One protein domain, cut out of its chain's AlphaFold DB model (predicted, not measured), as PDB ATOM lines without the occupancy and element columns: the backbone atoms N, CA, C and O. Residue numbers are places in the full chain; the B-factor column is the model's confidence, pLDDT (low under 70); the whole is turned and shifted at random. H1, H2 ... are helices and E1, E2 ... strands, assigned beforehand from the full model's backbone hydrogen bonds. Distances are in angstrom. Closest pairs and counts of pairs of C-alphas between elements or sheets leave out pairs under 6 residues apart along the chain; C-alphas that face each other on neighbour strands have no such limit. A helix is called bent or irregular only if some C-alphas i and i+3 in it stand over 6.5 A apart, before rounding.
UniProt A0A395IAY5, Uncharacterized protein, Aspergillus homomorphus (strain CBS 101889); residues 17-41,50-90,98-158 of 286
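What this domain is: This is residues 17 to 41, 50 to 90 and 98 to 158 of the 286 residues of an uncharacterized protein of Aspergillus homomorphus (strain CBS 101889) (UniProt A0A395IAY5). A four-stranded parallel sheet, in the order E1 E2 E3 E4, has one face covered by H3 and H5, which make a narrow V with H4 between their later ends. H1 and H2 lie beyond the E1 edge. The 127 printed residues include five named helices and four named strands, H1 H2 E1 H3 E2 H4 E3 H5 E4, of mixed class. The whole is compact, with a radius of gyration of the C-alphas of 14.4 A and spans of 43 by 37 by 29 A.

Where its parts are: H1, residues 17 to 24, begins at C-alpha 17 (53.627, -1.423, 17.014). H2 is residues 30 to 35, E1 53 to 57, H3 63 to 77 over 20.9 A, and E2 83 to 88. H4, residues 114 to 120, is irregular, with C-alphas 117 and 120 7.7 A apart. E3 is residues 123 to 127, H5 132 to 148 over 24.7 A, and E4 154 to 158, ending at C-alpha 158 (30.606, -5.628, -11.877).

How they stand to each other: N 85 and O 54 are 2.9 A apart across E1 and E2, N 86 and O 125 2.8 A across E2 and E3, and N 126 and O 156 2.8 A across E3 and E4. H3 and H5 are on the sheet in two layers, helices on one face. E1, H3, E2 and E3, H5, E4 are strand-helix-strand units, parallel neighbours joined through a helix, with right-handed crossovers. H3 residues 63 to 67 touch H5, closest C-alphas Glu 64 and Ala 134, 4.1 A, at a shallow tilt of 30 degrees, the same way. H4 touches H3, closest C-alphas Ala 75 and Ile 114, 4.6 A. H1 and H2 are close but not clearly touching, closest C-alphas Ala 23 and Leu 31, 6.4 A. Every O i to N i+4 pair is within hydrogen-bond range in H1, H2 and H3, 11 of 13 in H5 and 0 of 3 in H4, which has 1 of 4 O i to N i+3 pairs.

The domain as a whole: Residues 42 to 49 and 91 to 97 are not printed, with C-alpha gaps of 8.7 A and 16.5 A. Residues 98 to 113 hold no named element. Mean pLDDT of the printed part is 72.1; 48 residues are under 70, among them 17 to 41.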
ATOM      1  N   GLU A  17      53.064  -2.757  17.184       39.06
ATOM      2  CA  GLU A  17      53.627  -1.423  17.014       39.06
ATOM      3  C   GLU A  17      53.533  -0.894  15.569       39.06
ATOM      4  O   GLU A  17      53.288   0.291  15.374       39.06
ATOM      5  N   LEU A  18      53.655  -1.749  14.546       44.69
ATOM      6  CA  LEU A  18      53.526  -1.363  13.134       44.69
ATOM      7  C   LEU A  18      52.056  -1.154  12.733       44.69
ATOM      8  O   LEU A  18      51.738  -0.228  11.990       44.69
ATOM      9  N   PHE A  19      51.150  -1.976  13.276       50.19
ATOM     10  CA  PHE A  19      49.702  -1.763  13.164       50.19
ATOM     11  C   PHE A  19      49.293  -0.453  13.851       50.19
ATOM     12  O   PHE A  19      48.502   0.308  13.300       50.19
ATOM     13  N   TRP A  20      49.881  -0.154  15.014       42.41
ATOM     14  CA  TRP A  20      49.677   1.121  15.698       42.41
ATOM     15  C   TRP A  20      50.287   2.304  14.952       42.41
ATOM     16  O   TRP A  20      49.656   3.348  14.934       42.41
ATOM     17  N   HIS A  21      51.419   2.151  14.264       43.31
ATOM     18  CA  HIS A  21      51.954   3.221  13.420       43.31
ATOM     19  C   HIS A  21      51.061   3.516  12.213       43.31
ATOM     20  O   HIS A  21      50.764   4.678  11.963       43.31
ATOM     21  N   VAL A  22      50.542   2.499  11.511       49.66
ATOM     22  CA  VAL A  22      49.529   2.712  10.455       49.66
ATOM     23  C   VAL A  22      48.269   3.359  11.036       49.66
ATOM     24  O   VAL A  22      47.677   4.236  10.412       49.66
ATOM     25  N   ALA A  23      47.882   2.968  12.250       48.59
ATOM     26  CA  ALA A  23      46.734   3.532  12.936       48.59
ATOM     27  C   ALA A  23      46.950   4.975  13.448       48.59
ATOM     28  O   ALA A  23      45.997   5.743  13.523       48.59
ATOM     29  N   GLU A  24      48.181   5.362  13.786       38.34
ATOM     30  CA  GLU A  24      48.537   6.704  14.273       38.34
ATOM     31  C   GLU A  24      48.462   7.772  13.177       38.34
ATOM     32  O   GLU A  24      48.183   8.932  13.476       38.34
ATOM     33  N   TYR A  25      48.665   7.396  11.912       43.66
ATOM     34  CA  TYR A  25      48.538   8.308  10.767       43.66
ATOM     35  C   TYR A  25      47.103   8.446  10.240       43.66
ATOM     36  O   TYR A  25      46.872   9.145   9.251       43.66
ATOM     37  N   LEU A  26      46.138   7.790  10.882       45.28
ATOM     38  CA  LEU A  26      44.750   7.744  10.444       45.28
ATOM     39  C   LEU A  26      43.845   8.386  11.489       45.28
ATOM     40  O   LEU A  26      43.970   8.152  12.692       45.28
ATOM     41  N   GLU A  27      42.919   9.229  11.033       44.78
ATOM     42  CA  GLU A  27      41.967   9.859  11.941       44.78
ATOM     43  C   GLU A  27      41.068   8.793  12.589       44.78
ATOM     44  O   GLU A  27      40.844   7.706  12.057       44.78
ATOM     45  N   LYS A  28      40.517   9.090  13.770       40.69
ATOM     46  CA  LYS A  28      39.717   8.130  14.558       40.69
ATOM     47  C   LYS A  28      38.502   7.569  13.795       40.69
ATOM     48  O   LYS A  28      37.988   6.511  14.160       40.69
ATOM     49  N   GLU A  29      38.050   8.274  12.761       48.41
ATOM     50  CA  GLU A  29      37.002   7.851  11.827       48.41
ATOM     51  C   GLU A  29      37.541   6.877  10.762       48.41
ATOM     52  O   GLU A  29      36.930   5.833  10.551       48.41
ATOM     53  N   ASP A  30      38.741   7.113  10.217       42.91
ATOM     54  CA  ASP A  30      39.452   6.205   9.296       42.91
ATOM     55  C   ASP A  30      39.840   4.872   9.972       42.91
ATOM     56  O   ASP A  30      39.869   3.814   9.340       42.91
ATOM     57  N   LEU A  31      40.094   4.892  11.286       40.66
ATOM     58  CA  LEU A  31      40.354   3.688  12.085       40.66
ATOM     59  C   LEU A  31      39.143   2.766  12.220       40.66
ATOM     60  O   LEU A  31      39.314   1.558  12.398       40.66
ATOM     61  N   ARG A  32      37.917   3.300  12.138       41.00
ATOM     62  CA  ARG A  32      36.714   2.461  12.046       41.00
ATOM     63  C   ARG A  32      36.631   1.797  10.669       41.00
ATOM     64  O   ARG A  32      36.368   0.602  10.627       41.00
ATOM     65  N   SER A  33      36.997   2.517   9.608       41.66
ATOM     66  CA  SER A  33      37.069   2.016   8.227       41.66
ATOM     67  C   SER A  33      38.112   0.904   8.039       41.66
ATOM     68  O   SER A  33      37.896  -0.035   7.282       41.66
ATOM     69  N   LEU A  34      39.231   0.950   8.774       38.94
ATOM     70  CA  LEU A  34      40.244  -0.120   8.801       38.94
ATOM     71  C   LEU A  34      39.827  -1.334   9.627       38.94
ATOM     72  O   LEU A  34      40.207  -2.460   9.318       38.94
ATOM     73  N   ARG A  35      39.017  -1.120  10.666       37.16
ATOM     74  CA  ARG A  35      38.415  -2.202  11.452       37.16
ATOM     75  C   ARG A  35      37.402  -3.010  10.633       37.16
ATOM     76  O   ARG A  35      37.110  -4.134  11.027       37.16
ATOM     77  N   GLU A  36      36.934  -2.452   9.512       40.19
ATOM     78  CA  GLU A  36      36.102  -3.078   8.473       40.19
ATOM     79  C   GLU A  36      36.895  -3.584   7.253       40.19
ATOM     80  O   GLU A  36      36.344  -4.317   6.434       40.19
ATOM     81  N   ILE A  37      38.226  -3.395   7.214       40.47
ATOM     82  CA  ILE A  37      39.147  -4.297   6.491       40.47
ATOM     83  C   ILE A  37      39.223  -5.605   7.304       40.47
ATOM     84  O   ILE A  37      40.250  -6.021   7.841       40.47
ATOM     85  N   VAL A  38      38.065  -6.243   7.483       36.75
ATOM     86  CA  VAL A  38      37.929  -7.517   8.172       36.75
ATOM     87  C   VAL A  38      38.420  -8.595   7.227       36.75
ATOM     88  O   VAL A  38      37.790  -8.930   6.224       36.75
ATOM     89  N   LEU A  39      39.543  -9.184   7.630       41.34
ATOM     90  CA  LEU A  39      39.883 -10.589   7.457       41.34
ATOM     91  C   LEU A  39      38.617 -11.461   7.437       41.34
ATOM     92  O   LEU A  39      38.131 -11.916   8.475       41.34
ATOM     93  N   TYR A  40      38.083 -11.731   6.248       32.69
ATOM     94  CA  TYR A  40      36.990 -12.680   6.071       32.69
ATOM     95  C   TYR A  40      37.543 -14.103   6.204       32.69
ATOM     96  O   TYR A  40      37.726 -14.813   5.214       32.69
ATOM     97  N   HIS A  41      37.871 -14.505   7.437       33.03
ATOM     98  CA  HIS A  41      38.250 -15.879   7.765       33.03
ATOM     99  C   HIS A  41      37.974 -16.313   9.212       33.03
ATOM    100  O   HIS A  41      38.779 -17.033   9.781       33.03
ATOM    101  N   GLY A  50      45.645 -18.969   5.201       34.06
ATOM    102  CA  GLY A  50      45.475 -18.595   3.802       34.06
ATOM    103  C   GLY A  50      45.874 -17.138   3.538       34.06
ATOM    104  O   GLY A  50      45.888 -16.325   4.457       34.06
ATOM    105  N   PRO A  51      46.203 -16.798   2.283       45.28
ATOM    106  CA  PRO A  51      46.736 -15.491   1.877       45.28
ATOM    107  C   PRO A  51      45.756 -14.307   2.004       45.28
ATOM    108  O   PRO A  51      44.538 -14.483   1.954       45.28
ATOM    109  N   PHE A  52      46.321 -13.095   2.091       52.84
ATOM    110  CA  PHE A  52      45.627 -11.817   2.313       52.84
ATOM    111  C   PHE A  52      44.541 -11.522   1.274       52.84
ATOM    112  O   PHE A  52      44.762 -11.638   0.063       52.84
ATOM    113  N   ARG A  53      43.375 -11.101   1.780       52.56
ATOM    114  CA  ARG A  53      42.235 -10.576   1.020       52.56
ATOM    115  C   ARG A  53      42.036  -9.115   1.401       52.56
ATOM    116  O   ARG A  53      41.914  -8.822   2.587       52.56
ATOM    117  N   VAL A  54      41.989  -8.231   0.411       62.69
ATOM    118  CA  VAL A  54      41.732  -6.799   0.614       62.69
ATOM    119  C   VAL A  54      40.398  -6.449  -0.036       62.69
ATOM    120  O   VAL A  54      40.182  -6.792  -1.199       62.69
ATOM    121  N   ALA A  55      39.514  -5.794   0.715       62.78
ATOM    122  CA  ALA A  55      38.225  -5.307   0.241       62.78
ATOM    123  C   ALA A  55      38.039  -3.834   0.628       62.78
ATOM    124  O   ALA A  55      38.473  -3.423   1.702       62.78
ATOM    125  N   ILE A  56      37.406  -3.054  -0.249       62.03
ATOM    126  CA  ILE A  56      36.989  -1.667   0.017       62.03
ATOM    127  C   ILE A  56      35.468  -1.614  -0.098       62.03
ATOM    128  O   ILE A  56      34.921  -2.232  -1.002       62.03
ATOM    129  N   GLU A  57      34.775  -0.891   0.775       63.69
ATOM    130  CA  GLU A  57      33.313  -0.733   0.726       63.69
ATOM    131  C   GLU A  57      32.901   0.589   0.048       63.69
ATOM    132  O   GLU A  57      33.628   1.578   0.126       63.69
ATOM    133  N   SER A  58      31.756   0.605  -0.652       55.84
ATOM    134  CA  SER A  58      31.343   1.712  -1.542       55.84
ATOM    135  C   SER A  58      30.595   2.868  -0.855       55.84
ATOM    136  O   SER A  58      30.479   3.940  -1.447       55.84
ATOM    137  N   GLU A  59      30.096   2.701   0.371       56.00
ATOM    138  CA  GLU A  59      29.217   3.679   1.049       56.00
ATOM    139  C   GLU A  59      29.934   4.933   1.579       56.00
ATOM    140  O   GLU A  59      29.309   5.845   2.130       56.00
ATOM    141  N   MET A  60      31.255   5.020   1.425       54.88
ATOM    142  CA  MET A  60      32.020   6.087   2.050       54.88
ATOM    143  C   MET A  60      32.033   7.353   1.191       54.88
ATOM    144  O   MET A  60      32.483   7.386   0.041       54.88
ATOM    145  N   LYS A  61      31.631   8.470   1.805       61.12
ATOM    146  CA  LYS A  61      32.065   9.791   1.339       61.12
ATOM    147  C   LYS A  61      33.598   9.745   1.280       61.12
ATOM    148  O   LYS A  61      34.221   9.388   2.272       61.12
ATOM    149  N   HIS A  62      34.188  10.088   0.132       72.44
ATOM    150  CA  HIS A  62      35.642  10.059  -0.128       72.44
ATOM    151  C   HIS A  62      36.269   8.712  -0.553       72.44
ATOM    152  O   HIS A  62      37.465   8.507  -0.335       72.44
ATOM    153  N   ASN A  63      35.529   7.850  -1.260       79.12
ATOM    154  CA  ASN A  63      36.046   6.611  -1.871       79.12
ATOM    155  C   ASN A  63      37.398   6.770  -2.599       79.12
ATOM    156  O   ASN A  63      38.302   5.963  -2.381       79.12
ATOM    157  N   GLU A  64      37.592   7.828  -3.401       86.31
ATOM    158  CA  GLU A  64      38.890   8.106  -4.049       86.31
ATOM    159  C   GLU A  64      40.034   8.256  -3.030       86.31
ATOM    160  O   GLU A  64      41.126   7.723  -3.224       86.31
ATOM    161  N   GLN A  65      39.808   8.992  -1.936       81.69
ATOM    162  CA  GLN A  65      40.852   9.267  -0.948       81.69
ATOM    163  C   GLN A  65      41.217   8.011  -0.162       81.69
ATOM    164  O   GLN A  65      42.402   7.785   0.075       81.69
ATOM    165  N   ASN A  66      40.226   7.196   0.195       78.75
ATOM    166  CA  ASN A  66      40.440   5.940   0.912       78.75
ATOM    167  C   ASN A  66      41.170   4.922   0.034       78.75
ATOM    168  O   ASN A  66      42.149   4.324   0.478       78.75
ATOM    169  N   LEU A  67      40.766   4.797  -1.234       84.00
ATOM    170  CA  LEU A  67      41.462   3.960  -2.207       84.00
ATOM    171  C   LEU A  67      42.910   4.428  -2.418       84.00
ATOM    172  O   LEU A  67      43.826   3.611  -2.404       84.00
ATOM    173  N   HIS A  68      43.142   5.739  -2.529       86.62
ATOM    174  CA  HIS A  68      44.495   6.285  -2.646       86.62
ATOM    175  C   HIS A  68      45.352   6.004  -1.400       86.62
ATOM    176  O   HIS A  68      46.479   5.536  -1.543       86.62
ATOM    177  N   LYS A  69      44.825   6.239  -0.187       81.56
ATOM    178  CA  LYS A  69      45.516   5.922   1.078       81.56
ATOM    179  C   LYS A  69      45.883   4.435   1.145       81.56
ATOM    180  O   LYS A  69      47.020   4.110   1.472       81.56
ATOM    181  N   LEU A  70      44.956   3.545   0.778       82.44
ATOM    182  CA  LEU A  70      45.219   2.107   0.712       82.44
ATOM    183  C   LEU A  70      46.354   1.787  -0.266       82.44
ATOM    184  O   LEU A  70      47.263   1.040   0.085       82.44
ATOM    185  N   CYS A  71      46.333   2.358  -1.473       85.94
ATOM    186  CA  CYS A  71      47.412   2.165  -2.437       85.94
ATOM    187  C   CYS A  71      48.766   2.651  -1.891       85.94
ATOM    188  O   CYS A  71      49.755   1.951  -2.084       85.94
ATOM    189  N   CYS A  72      48.828   3.784  -1.178       84.25
ATOM    190  CA  CYS A  72      50.070   4.234  -0.537       84.25
ATOM    191  C   CYS A  72      50.575   3.201   0.475       84.25
ATOM    192  O   CYS A  72      51.715   2.757   0.377       84.25
ATOM    193  N   VAL A  73      49.702   2.743   1.380       80.88
ATOM    194  CA  VAL A  73      50.058   1.739   2.395       80.88
ATOM    195  C   VAL A  73      50.549   0.446   1.745       80.88
ATOM    196  O   VAL A  73      51.555  -0.111   2.182       80.88
ATOM    197  N   LEU A  74      49.882  -0.029   0.689       82.94
ATOM    198  CA  LEU A  74      50.294  -1.230  -0.040       82.94
ATOM    199  C   LEU A  74      51.669  -1.060  -0.703       82.94
ATOM    200  O   LEU A  74      52.500  -1.965  -0.606       82.94
ATOM    201  N   ALA A  75      51.913   0.086  -1.346       86.38
ATOM    202  CA  ALA A  75      53.185   0.391  -2.000       86.38
ATOM    203  C   ALA A  75      54.343   0.490  -0.991       86.38
ATOM    204  O   ALA A  75      55.415  -0.069  -1.223       86.38
ATOM    205  N   GLU A  76      54.117   1.148   0.146       83.12
ATOM    206  CA  GLU A  76      55.119   1.332   1.202       83.12
ATOM    207  C   GLU A  76      55.414   0.028   1.951       83.12
ATOM    208  O   GLU A  76      56.572  -0.307   2.204       83.12
ATOM    209  N   SER A  77      54.368  -0.744   2.262       78.12
ATOM    210  CA  SER A  77      54.476  -1.947   3.096       78.12
ATOM    211  C   SER A  77      54.950  -3.183   2.326       78.12
ATOM    212  O   SER A  77      55.210  -4.214   2.943       78.12
ATOM    213  N   ARG A  78      55.041  -3.111   0.987       75.94
ATOM    214  CA  ARG A  78      55.400  -4.240   0.102       75.94
ATOM    215  C   ARG A  78      54.577  -5.506   0.376       75.94
ATOM    216  O   ARG A  78      55.087  -6.623   0.304       75.94
ATOM    217  N   ILE A  79      53.304  -5.328   0.721       75.38
ATOM    218  CA  ILE A  79      52.408  -6.442   1.038       75.38
ATOM    219  C   ILE A  79      52.108  -7.218  -0.243       75.38
ATOM    220  O   ILE A  79      51.660  -6.653  -1.239       75.38
ATOM    221  N   GLU A  80      52.298  -8.533  -0.199       78.75
ATOM    222  CA  GLU A  80      51.934  -9.420  -1.299       78.75
ATOM    223  C   GLU A  80      50.420  -9.679  -1.317       78.75
ATOM    224  O   GLU A  80      49.892 -10.538  -0.603       78.75
ATOM    225  N   VAL A  81      49.697  -8.948  -2.164       81.62
ATOM    226  CA  VAL A  81      48.249  -9.122  -2.331       81.62
ATOM    227  C   VAL A  81      47.977 -10.298  -3.268       81.62
ATOM    228  O   VAL A  81      48.422 -10.289  -4.411       81.62
ATOM    229  N   ARG A  82      47.219 -11.307  -2.813       86.75
ATOM    230  CA  ARG A  82      46.779 -12.429  -3.675       86.75
ATOM    231  C   ARG A  82      45.344 -12.287  -4.176       86.75
ATOM    232  O   ARG A  82      45.032 -12.790  -5.255       86.75
ATOM    233  N   TYR A  83      44.502 -11.596  -3.412       87.25
ATOM    234  CA  TYR A  83      43.083 -11.397  -3.696       87.25
ATOM    235  C   TYR A  83      42.718  -9.940  -3.426       87.25
ATOM    236  O   TYR A  83      42.902  -9.458  -2.303       87.25
ATOM    237  N   LEU A  84      42.193  -9.259  -4.441       88.38
ATOM    238  CA  LEU A  84      41.799  -7.860  -4.346       88.38
ATOM    239  C   LEU A  84      40.367  -7.678  -4.842       88.38
ATOM    240  O   LEU A  84      40.086  -7.940  -6.009       88.38
ATOM    241  N   ASN A  85      39.507  -7.176  -3.961       86.38
ATOM    242  CA  ASN A  85      38.145  -6.770  -4.275       86.38
ATOM    243  C   ASN A  85      38.039  -5.250  -4.119       86.38
ATOM    244  O   ASN A  85      38.059  -4.719  -3.010       86.38
ATOM    245  N   LEU A  86      37.955  -4.530  -5.232       86.00
ATOM    246  CA  LEU A  86      37.754  -3.087  -5.230       86.00
ATOM    247  C   LEU A  86      36.261  -2.804  -5.230       86.00
ATOM    248  O   LEU A  86      35.605  -3.133  -6.211       86.00
ATOM    249  N   PHE A  87      35.773  -2.169  -4.163       81.56
ATOM    250  CA  PHE A  87      34.356  -1.897  -3.917       81.56
ATOM    251  C   PHE A  87      33.550  -3.191  -3.744       81.56
ATOM    252  O   PHE A  87      33.525  -4.059  -4.606       81.56
ATOM    253  N   LEU A  88      32.911  -3.373  -2.595       73.00
ATOM    254  CA  LEU A  88      31.931  -4.436  -2.415       73.00
ATOM    255  C   LEU A  88      30.560  -3.918  -2.857       73.00
ATOM    256  O   LEU A  88      30.226  -2.769  -2.551       73.00
ATOM    257  N   PRO A  89      29.764  -4.744  -3.559       61.44
ATOM    258  CA  PRO A  89      28.407  -4.385  -3.912       61.44
ATOM    259  C   PRO A  89      27.617  -4.310  -2.612       61.44
ATOM    260  O   PRO A  89      27.345  -5.327  -1.969       61.44
ATOM    261  N   LEU A  90      27.284  -3.097  -2.199       57.50
ATOM    262  CA  LEU A  90      26.331  -2.908  -1.126       57.50
ATOM    263  C   LEU A  90      24.950  -3.173  -1.714       57.50
ATOM    264  O   LEU A  90      24.645  -2.769  -2.838       57.50
ATOM    265  N   PHE A  98      21.463   9.124  -9.997       40.47
ATOM    266  CA  PHE A  98      22.259  10.344 -10.075       40.47
ATOM    267  C   PHE A  98      22.571  10.685 -11.537       40.47
ATOM    268  O   PHE A  98      23.114   9.877 -12.288       40.47
ATOM    269  N   ILE A  99      22.225  11.907 -11.945       37.72
ATOM    270  CA  ILE A  99      22.636  12.483 -13.227       37.72
ATOM    271  C   ILE A  99      24.106  12.890 -13.089       37.72
ATOM    272  O   ILE A  99      24.438  13.847 -12.388       37.72
ATOM    273  N   TYR A 100      24.992  12.144 -13.746       40.06
ATOM    274  CA  TYR A 100      26.433  12.377 -13.719       40.06
ATOM    275  C   TYR A 100      26.795  13.604 -14.568       40.06
ATOM    276  O   TYR A 100      26.732  13.582 -15.796       40.06
ATOM    277  N   LEU A 101      27.190  14.698 -13.916       38.06
ATOM    278  CA  LEU A 101      27.786  15.849 -14.592       38.06
ATOM    279  C   LEU A 101      29.280  15.576 -14.807       38.06
ATOM    280  O   LEU A 101      30.037  15.417 -13.848       38.06
ATOM    281  N   ASN A 102      29.694  15.544 -16.077       40.31
ATOM    282  CA  ASN A 102      31.086  15.462 -16.526       40.31
ATOM    283  C   ASN A 102      31.858  16.741 -16.167       40.31
ATOM    284  O   ASN A 102      32.204  17.545 -17.026       40.31
ATOM    285  N   LEU A 103      32.118  16.949 -14.879       44.16
ATOM    286  CA  LEU A 103      33.068  17.957 -14.437       44.16
ATOM    287  C   LEU A 103      34.479  17.373 -14.580       44.16
ATOM    288  O   LEU A 103      34.782  16.273 -14.091       44.16
ATOM    289  N   GLU A 104      35.337  18.088 -15.302       44.38
ATOM    290  CA  GLU A 104      36.776  17.841 -15.339       44.38
ATOM    291  C   GLU A 104      37.312  18.026 -13.917       44.38
ATOM    292  O   GLU A 104      37.415  19.131 -13.393       44.38
ATOM    293  N   VAL A 105      37.580  16.910 -13.248       55.53
ATOM    294  CA  VAL A 105      38.156  16.885 -11.908       55.53
ATOM    295  C   VAL A 105      39.425  16.072 -12.031       55.53
ATOM    296  O   VAL A 105      39.365  14.907 -12.430       55.53
ATOM    297  N   ASN A 106      40.550  16.706 -11.712       69.00
ATOM    298  CA  ASN A 106      41.857  16.069 -11.646       69.00
ATOM    299  C   ASN A 106      41.819  14.948 -10.600       69.00
ATOM    300  O   ASN A 106      41.644  15.220  -9.412       69.00
ATOM    301  N   CYS A 107      41.971  13.702 -11.043       76.56
ATOM    302  CA  CYS A 107      42.174  12.564 -10.152       76.56
ATOM    303  C   CYS A 107      43.584  12.583  -9.578       76.56
ATOM    304  O   CYS A 107      44.530  12.999 -10.254       76.56
ATOM    305  N   LYS A 108      43.733  12.095  -8.345       84.19
ATOM    306  CA  LYS A 108      45.062  11.902  -7.759       84.19
ATOM    307  C   LYS A 108      45.896  10.939  -8.619       84.19
ATOM    308  O   LYS A 108      45.349   9.941  -9.099       84.19
ATOM    309  N   PRO A 109      47.209  11.188  -8.788       89.94
ATOM    310  CA  PRO A 109      48.093  10.207  -9.399       89.94
ATOM    311  C   PRO A 109      48.150   8.938  -8.539       89.94
ATOM    312  O   PRO A 109      47.888   8.960  -7.328       89.94
ATOM    313  N   LEU A 110      48.483   7.820  -9.177       92.00
ATOM    314  CA  LEU A 110      48.781   6.590  -8.455       92.00
ATOM    315  C   LEU A 110      50.083   6.771  -7.649       92.00
ATOM    316  O   LEU A 110      50.979   7.462  -8.134       92.00
ATOM    317  N   PRO A 111      50.204   6.180  -6.446       91.44
ATOM    318  CA  PRO A 111      51.418   6.273  -5.641       91.44
ATOM    319  C   PRO A 111      52.625   5.658  -6.351       91.44
ATOM    320  O   PRO A 111      52.496   4.651  -7.055       91.44
ATOM    321  N   ASP A 112      53.808   6.220  -6.116       91.69
ATOM    322  CA  ASP A 112      55.054   5.656  -6.630       91.69
ATOM    323  C   ASP A 112      55.264   4.229  -6.104       91.69
ATOM    324  O   ASP A 112      54.973   3.909  -4.953       91.69
ATOM    325  N   GLY A 113      55.758   3.336  -6.963       89.62
ATOM    326  CA  GLY A 113      56.046   1.946  -6.589       89.62
ATOM    327  C   GLY A 113      54.830   1.019  -6.494       89.62
ATOM    328  O   GLY A 113      55.024  -0.191  -6.365       89.62
ATOM    329  N   ILE A 114      53.595   1.521  -6.643       91.31
ATOM    330  CA  ILE A 114      52.369   0.702  -6.559       91.31
ATOM    331  C   ILE A 114      52.368  -0.494  -7.522       91.31
ATOM    332  O   ILE A 114      51.809  -1.542  -7.221       91.31
ATOM    333  N   PHE A 115      53.037  -0.372  -8.668       91.62
ATOM    334  CA  PHE A 115      53.164  -1.440  -9.660       91.62
ATOM    335  C   PHE A 115      53.878  -2.690  -9.116       91.62
ATOM    336  O   PHE A 115      53.657  -3.781  -9.627       91.62
ATOM    337  N   THR A 116      54.695  -2.565  -8.065       90.75
ATOM    338  CA  THR A 116      55.438  -3.693  -7.474       90.75
ATOM    339  C   THR A 116      54.583  -4.601  -6.584       90.75
ATOM    340  O   THR A 116      54.974  -5.733  -6.311       90.75
ATOM    341  N   VAL A 117      53.400  -4.141  -6.166       89.75
ATOM    342  CA  VAL A 117      52.522  -4.838  -5.207       89.75
ATOM    343  C   VAL A 117      51.858  -6.076  -5.820       89.75
ATOM    344  O   VAL A 117      51.539  -7.045  -5.130       89.75
ATOM    345  N   TRP A 118      51.650  -6.075  -7.136       93.56
ATOM    346  CA  TRP A 118      50.723  -7.001  -7.796       93.56
ATOM    347  C   TRP A 118      51.338  -8.346  -8.197       93.56
ATOM    348  O   TRP A 118      50.638  -9.203  -8.734       93.56
ATOM    349  N   GLY A 119      52.617  -8.584  -7.884       93.44
ATOM    350  CA  GLY A 119      53.364  -9.772  -8.317       93.44
ATOM    351  C   GLY A 119      52.742 -11.119  -7.913       93.44
ATOM    352  O   GLY A 119      52.923 -12.119  -8.613       93.44
ATOM    353  N   GLN A 120      51.980 -11.150  -6.813       92.69
ATOM    354  CA  GLN A 120      51.300 -12.352  -6.310       92.69
ATOM    355  C   GLN A 120      49.789 -12.380  -6.551       92.69
ATOM    356  O   GLN A 120      49.134 -13.346  -6.138       92.69
ATOM    357  N   LEU A 121      49.232 -11.352  -7.191       93.75
ATOM    358  CA  LEU A 121      47.793 -11.219  -7.360       93.75
ATOM    359  C   LEU A 121      47.268 -12.325  -8.279       93.75
ATOM    360  O   LEU A 121      47.773 -12.504  -9.383       93.75
ATOM    361  N   ARG A 122      46.258 -13.065  -7.809       95.56
ATOM    362  CA  ARG A 122      45.607 -14.162  -8.542       95.56
ATOM    363  C   ARG A 122      44.167 -13.864  -8.914       95.56
ATOM    364  O   ARG A 122      43.710 -14.340  -9.948       95.56
ATOM    365  N   GLN A 123      43.467 -13.089  -8.088       95.06
ATOM    366  CA  GLN A 123      42.081 -12.702  -8.333       95.06
ATOM    367  C   GLN A 123      41.910 -11.199  -8.138       95.06
ATOM    368  O   GLN A 123      42.293 -10.658  -7.099       95.06
ATOM    369  N   LEU A 124      41.312 -10.559  -9.138       94.81
ATOM    370  CA  LEU A 124      40.925  -9.157  -9.114       94.81
ATOM    371  C   LEU A 124      39.427  -9.057  -9.375       94.81
ATOM    372  O   LEU A 124      38.973  -9.355 -10.480       94.81
ATOM    373  N   HIS A 125      38.657  -8.627  -8.383       93.25
ATOM    374  CA  HIS A 125      37.251  -8.283  -8.564       93.25
ATOM    375  C   HIS A 125      37.109  -6.776  -8.410       93.25
ATOM    376  O   HIS A 125      37.637  -6.181  -7.475       93.25
ATOM    377  N   VAL A 126      36.420  -6.147  -9.347       91.12
ATOM    378  CA  VAL A 126      36.200  -4.706  -9.362       91.12
ATOM    379  C   VAL A 126      34.710  -4.480  -9.457       91.12
ATOM    380  O   VAL A 126      34.067  -4.964 -10.384       91.12
ATOM    381  N   HIS A 127      34.159  -3.745  -8.509       89.00
ATOM    382  CA  HIS A 127      32.828  -3.187  -8.620       89.00
ATOM    383  C   HIS A 127      32.963  -1.701  -8.952       89.00
ATOM    384  O   HIS A 127      33.846  -1.024  -8.422       89.00
ATOM    385  N   GLU A 128      32.146  -1.186  -9.869       83.38
ATOM    386  CA  GLU A 128      32.141   0.249 -10.147       83.38
ATOM    387  C   GLU A 128      31.698   1.017  -8.899       83.38
ATOM    388  O   GLU A 128      30.608   0.768  -8.376       83.38
ATOM    389  N   PRO A 129      32.523   1.954  -8.408       82.62
ATOM    390  CA  PRO A 129      32.101   2.840  -7.341       82.62
ATOM    391  C   PRO A 129      31.077   3.847  -7.869       82.62
ATOM    392  O   PRO A 129      31.197   4.352  -8.982       82.62
ATOM    393  N   GLU A 130      30.120   4.226  -7.025       77.75
ATOM    394  CA  GLU A 130      29.140   5.268  -7.368       77.75
ATOM    395  C   GLU A 130      29.774   6.664  -7.526       77.75
ATOM    396  O   GLU A 130      29.232   7.532  -8.212       77.75
ATOM    397  N   ASP A 131      30.928   6.885  -6.887       80.88
ATOM    398  CA  ASP A 131      31.688   8.133  -6.953       80.88
ATOM    399  C   ASP A 131      32.546   8.205  -8.226       80.88
ATOM    400  O   ASP A 131      33.514   7.460  -8.387       80.88
ATOM    401  N   ASN A 132      32.261   9.186  -9.086       81.50
ATOM    402  CA  ASN A 132      33.003   9.439 -10.326       81.50
ATOM    403  C   ASN A 132      34.515   9.583 -10.121       81.50
ATOM    404  O   ASN A 132      35.295   9.205 -10.999       81.50
ATOM    405  N   LYS A 133      34.958  10.160  -8.995       85.31
ATOM    406  CA  LYS A 133      36.396  10.321  -8.745       85.31
ATOM    407  C   LYS A 133      37.053   8.983  -8.440       85.31
ATOM    408  O   LYS A 133      38.094   8.677  -9.021       85.31
ATOM    409  N   ALA A 134      36.424   8.176  -7.589       84.69
ATOM    410  CA  ALA A 134      36.843   6.804  -7.340       84.69
ATOM    411  C   ALA A 134      36.830   5.971  -8.627       84.69
ATOM    412  O   ALA A 134      37.801   5.269  -8.895       84.69
ATOM    413  N   PHE A 135      35.802   6.109  -9.468       86.12
ATOM    414  CA  PHE A 135      35.719   5.397 -10.744       86.12
ATOM    415  C   PHE A 135      36.892   5.745 -11.665       86.12
ATOM    416  O   PHE A 135      37.589   4.863 -12.166       86.12
ATOM    417  N   ARG A 136      37.186   7.039 -11.836       86.00
ATOM    418  CA  ARG A 136      38.352   7.486 -12.613       86.00
ATOM    419  C   ARG A 136      39.673   6.998 -12.012       86.00
ATOM    420  O   ARG A 136      40.581   6.640 -12.759       86.00
ATOM    421  N   TYR A 137      39.787   6.950 -10.685       88.94
ATOM    422  CA  TYR A 137      40.962   6.389 -10.020       88.94
ATOM    423  C   TYR A 137      41.117   4.890 -10.322       88.94
ATOM    424  O   TYR A 137      42.202   4.455 -10.700       88.94
ATOM    425  N   VAL A 138      40.030   4.111 -10.250       89.88
ATOM    426  CA  VAL A 138      39.999   2.692 -10.652       89.88
ATOM    427  C   VAL A 138      40.391   2.524 -12.116       89.88
ATOM    428  O   VAL A 138      41.192   1.646 -12.425       89.88
ATOM    429  N   ARG A 139      39.904   3.390 -13.011       87.94
ATOM    430  CA  ARG A 139      40.266   3.376 -14.437       87.94
ATOM    431  C   ARG A 139      41.765   3.568 -14.672       87.94
ATOM    432  O   ARG A 139      42.305   3.021 -15.622       87.94
ATOM    433  N   ASN A 140      42.448   4.312 -13.804       89.06
ATOM    434  CA  ASN A 140      43.903   4.445 -13.868       89.06
ATOM    435  C   ASN A 140      44.614   3.254 -13.206       89.06
ATOM    436  O   ASN A 140      45.656   2.811 -13.681       89.06
ATOM    437  N   LEU A 141      44.056   2.729 -12.111       91.31
ATOM    438  CA  LEU A 141      44.657   1.664 -11.312       91.31
ATOM    439  C   LEU A 141      44.578   0.285 -11.987       91.31
ATOM    440  O   LEU A 141      45.566  -0.446 -11.991       91.31
ATOM    441  N   VAL A 142      43.428  -0.087 -12.556       92.56
ATOM    442  CA  VAL A 142      43.198  -1.427 -13.124       92.56
ATOM    443  C   VAL A 142      44.184  -1.762 -14.246       92.56
ATOM    444  O   VAL A 142      44.789  -2.831 -14.164       92.56
ATOM    445  N   PRO A 143      44.452  -0.886 -15.236       90.44
ATOM    446  CA  PRO A 143      45.481  -1.152 -16.238       90.44
ATOM    447  C   PRO A 143      46.862  -1.417 -15.627       90.44
ATOM    448  O   PRO A 143      47.562  -2.324 -16.071       90.44
ATOM    449  N   VAL A 144      47.236  -0.689 -14.565       91.94
ATOM    450  CA  VAL A 144      48.504  -0.904 -13.850       91.94
ATOM    451  C   VAL A 144      48.523  -2.255 -13.137       91.94
ATOM    452  O   VAL A 144      49.546  -2.940 -13.182       91.94
ATOM    453  N   ILE A 145      47.412  -2.671 -12.521       93.31
ATOM    454  CA  ILE A 145      47.294  -4.001 -11.910       93.31
ATOM    455  C   ILE A 145      47.450  -5.084 -12.980       93.31
ATOM    456  O   ILE A 145      48.312  -5.947 -12.850       93.31
ATOM    457  N   LEU A 146      46.662  -5.019 -14.058       92.69
ATOM    458  CA  LEU A 146      46.675  -6.023 -15.126       92.69
ATOM    459  C   LEU A 146      48.057  -6.135 -15.792       92.69
ATOM    460  O   LEU A 146      48.494  -7.236 -16.115       92.69
ATOM    461  N   ALA A 147      48.766  -5.013 -15.936       91.06
ATOM    462  CA  ALA A 147      50.121  -4.948 -16.477       91.06
ATOM    463  C   ALA A 147      51.201  -5.578 -15.578       91.06
ATOM    464  O   ALA A 147      52.247  -5.984 -16.080       91.06
ATOM    465  N   ASN A 148      50.983  -5.623 -14.262       93.44
ATOM    466  CA  ASN A 148      52.004  -6.008 -13.280       93.44
ATOM    467  C   ASN A 148      51.590  -7.206 -12.409       93.44
ATOM    468  O   ASN A 148      52.257  -7.510 -11.420       93.44
ATOM    469  N   ALA A 149      50.515  -7.906 -12.779       95.00
ATOM    470  CA  ALA A 149      50.013  -9.092 -12.091       95.00
ATOM    471  C   ALA A 149      50.259 -10.371 -12.920       95.00
ATOM    472  O   ALA A 149      49.321 -10.950 -13.471       95.00
ATOM    473  N   PRO A 150      51.508 -10.873 -13.002       95.38
ATOM    474  CA  PRO A 150      51.874 -12.012 -13.855       95.38
ATOM    475  C   PRO A 150      51.262 -13.348 -13.408       95.38
ATOM    476  O   PRO A 150      51.442 -14.363 -14.074       95.38
ATOM    477  N   ARG A 151      50.582 -13.378 -12.258       95.81
ATOM    478  CA  ARG A 151      49.908 -14.555 -11.698       95.81
ATOM    479  C   ARG A 151      48.388 -14.409 -11.690       95.81
ATOM    480  O   ARG A 151      47.727 -15.251 -11.089       95.81
ATOM    481  N   LEU A 152      47.842 -13.364 -12.314       96.94
ATOM    482  CA  LEU A 152      46.410 -13.101 -12.309       96.94
ATOM    483  C   LEU A 152      45.682 -14.154 -13.147       96.94
ATOM    484  O   LEU A 152      45.875 -14.236 -14.357       96.94
ATOM    485  N   GLU A 153      44.844 -14.950 -12.490       97.38
ATOM    486  CA  GLU A 153      44.082 -16.040 -13.105       97.38
ATOM    487  C   GLU A 153      42.617 -15.651 -13.323       97.38
ATOM    488  O   GLU A 153      41.962 -16.196 -14.211       97.38
ATOM    489  N   GLU A 154      42.095 -14.706 -12.539       97.44
ATOM    490  CA  GLU A 154      40.682 -14.348 -12.544       97.44
ATOM    491  C   GLU A 154      40.471 -12.838 -12.466       97.44
ATOM    492  O   GLU A 154      40.997 -12.167 -11.574       97.44
ATOM    493  N   TYR A 155      39.643 -12.328 -13.373       96.44
ATOM    494  CA  TYR A 155      39.232 -10.936 -13.404       96.44
ATOM    495  C   TYR A 155      37.712 -10.849 -13.491       96.44
ATOM    496  O   TYR A 155      37.094 -11.439 -14.382       96.44
ATOM    497  N   ARG A 156      37.115 -10.111 -12.553       95.25
ATOM    498  CA  ARG A 156      35.686  -9.805 -12.556       95.25
ATOM    499  C   ARG A 156      35.473  -8.306 -12.524       95.25
ATOM    500  O   ARG A 156      36.073  -7.632 -11.691       95.25
ATOM    501  N   LEU A 157      34.584  -7.805 -13.371       92.25
ATOM    502  CA  LEU A 157      34.083  -6.437 -13.287       92.25
ATOM    503  C   LEU A 157      32.559  -6.462 -13.149       92.25
ATOM    504  O   LEU A 157      31.874  -7.107 -13.940       92.25
ATOM    505  N   SER A 158      32.037  -5.745 -12.159       90.94
ATOM    506  CA  SER A 158      30.606  -5.628 -11.877       90.94
ATOM    507  C   SER A 158      30.173  -4.170 -11.801       90.94
ATOM    508  O   SER A 158      30.737  -3.411 -11.022       90.94
TER     509      SER A 158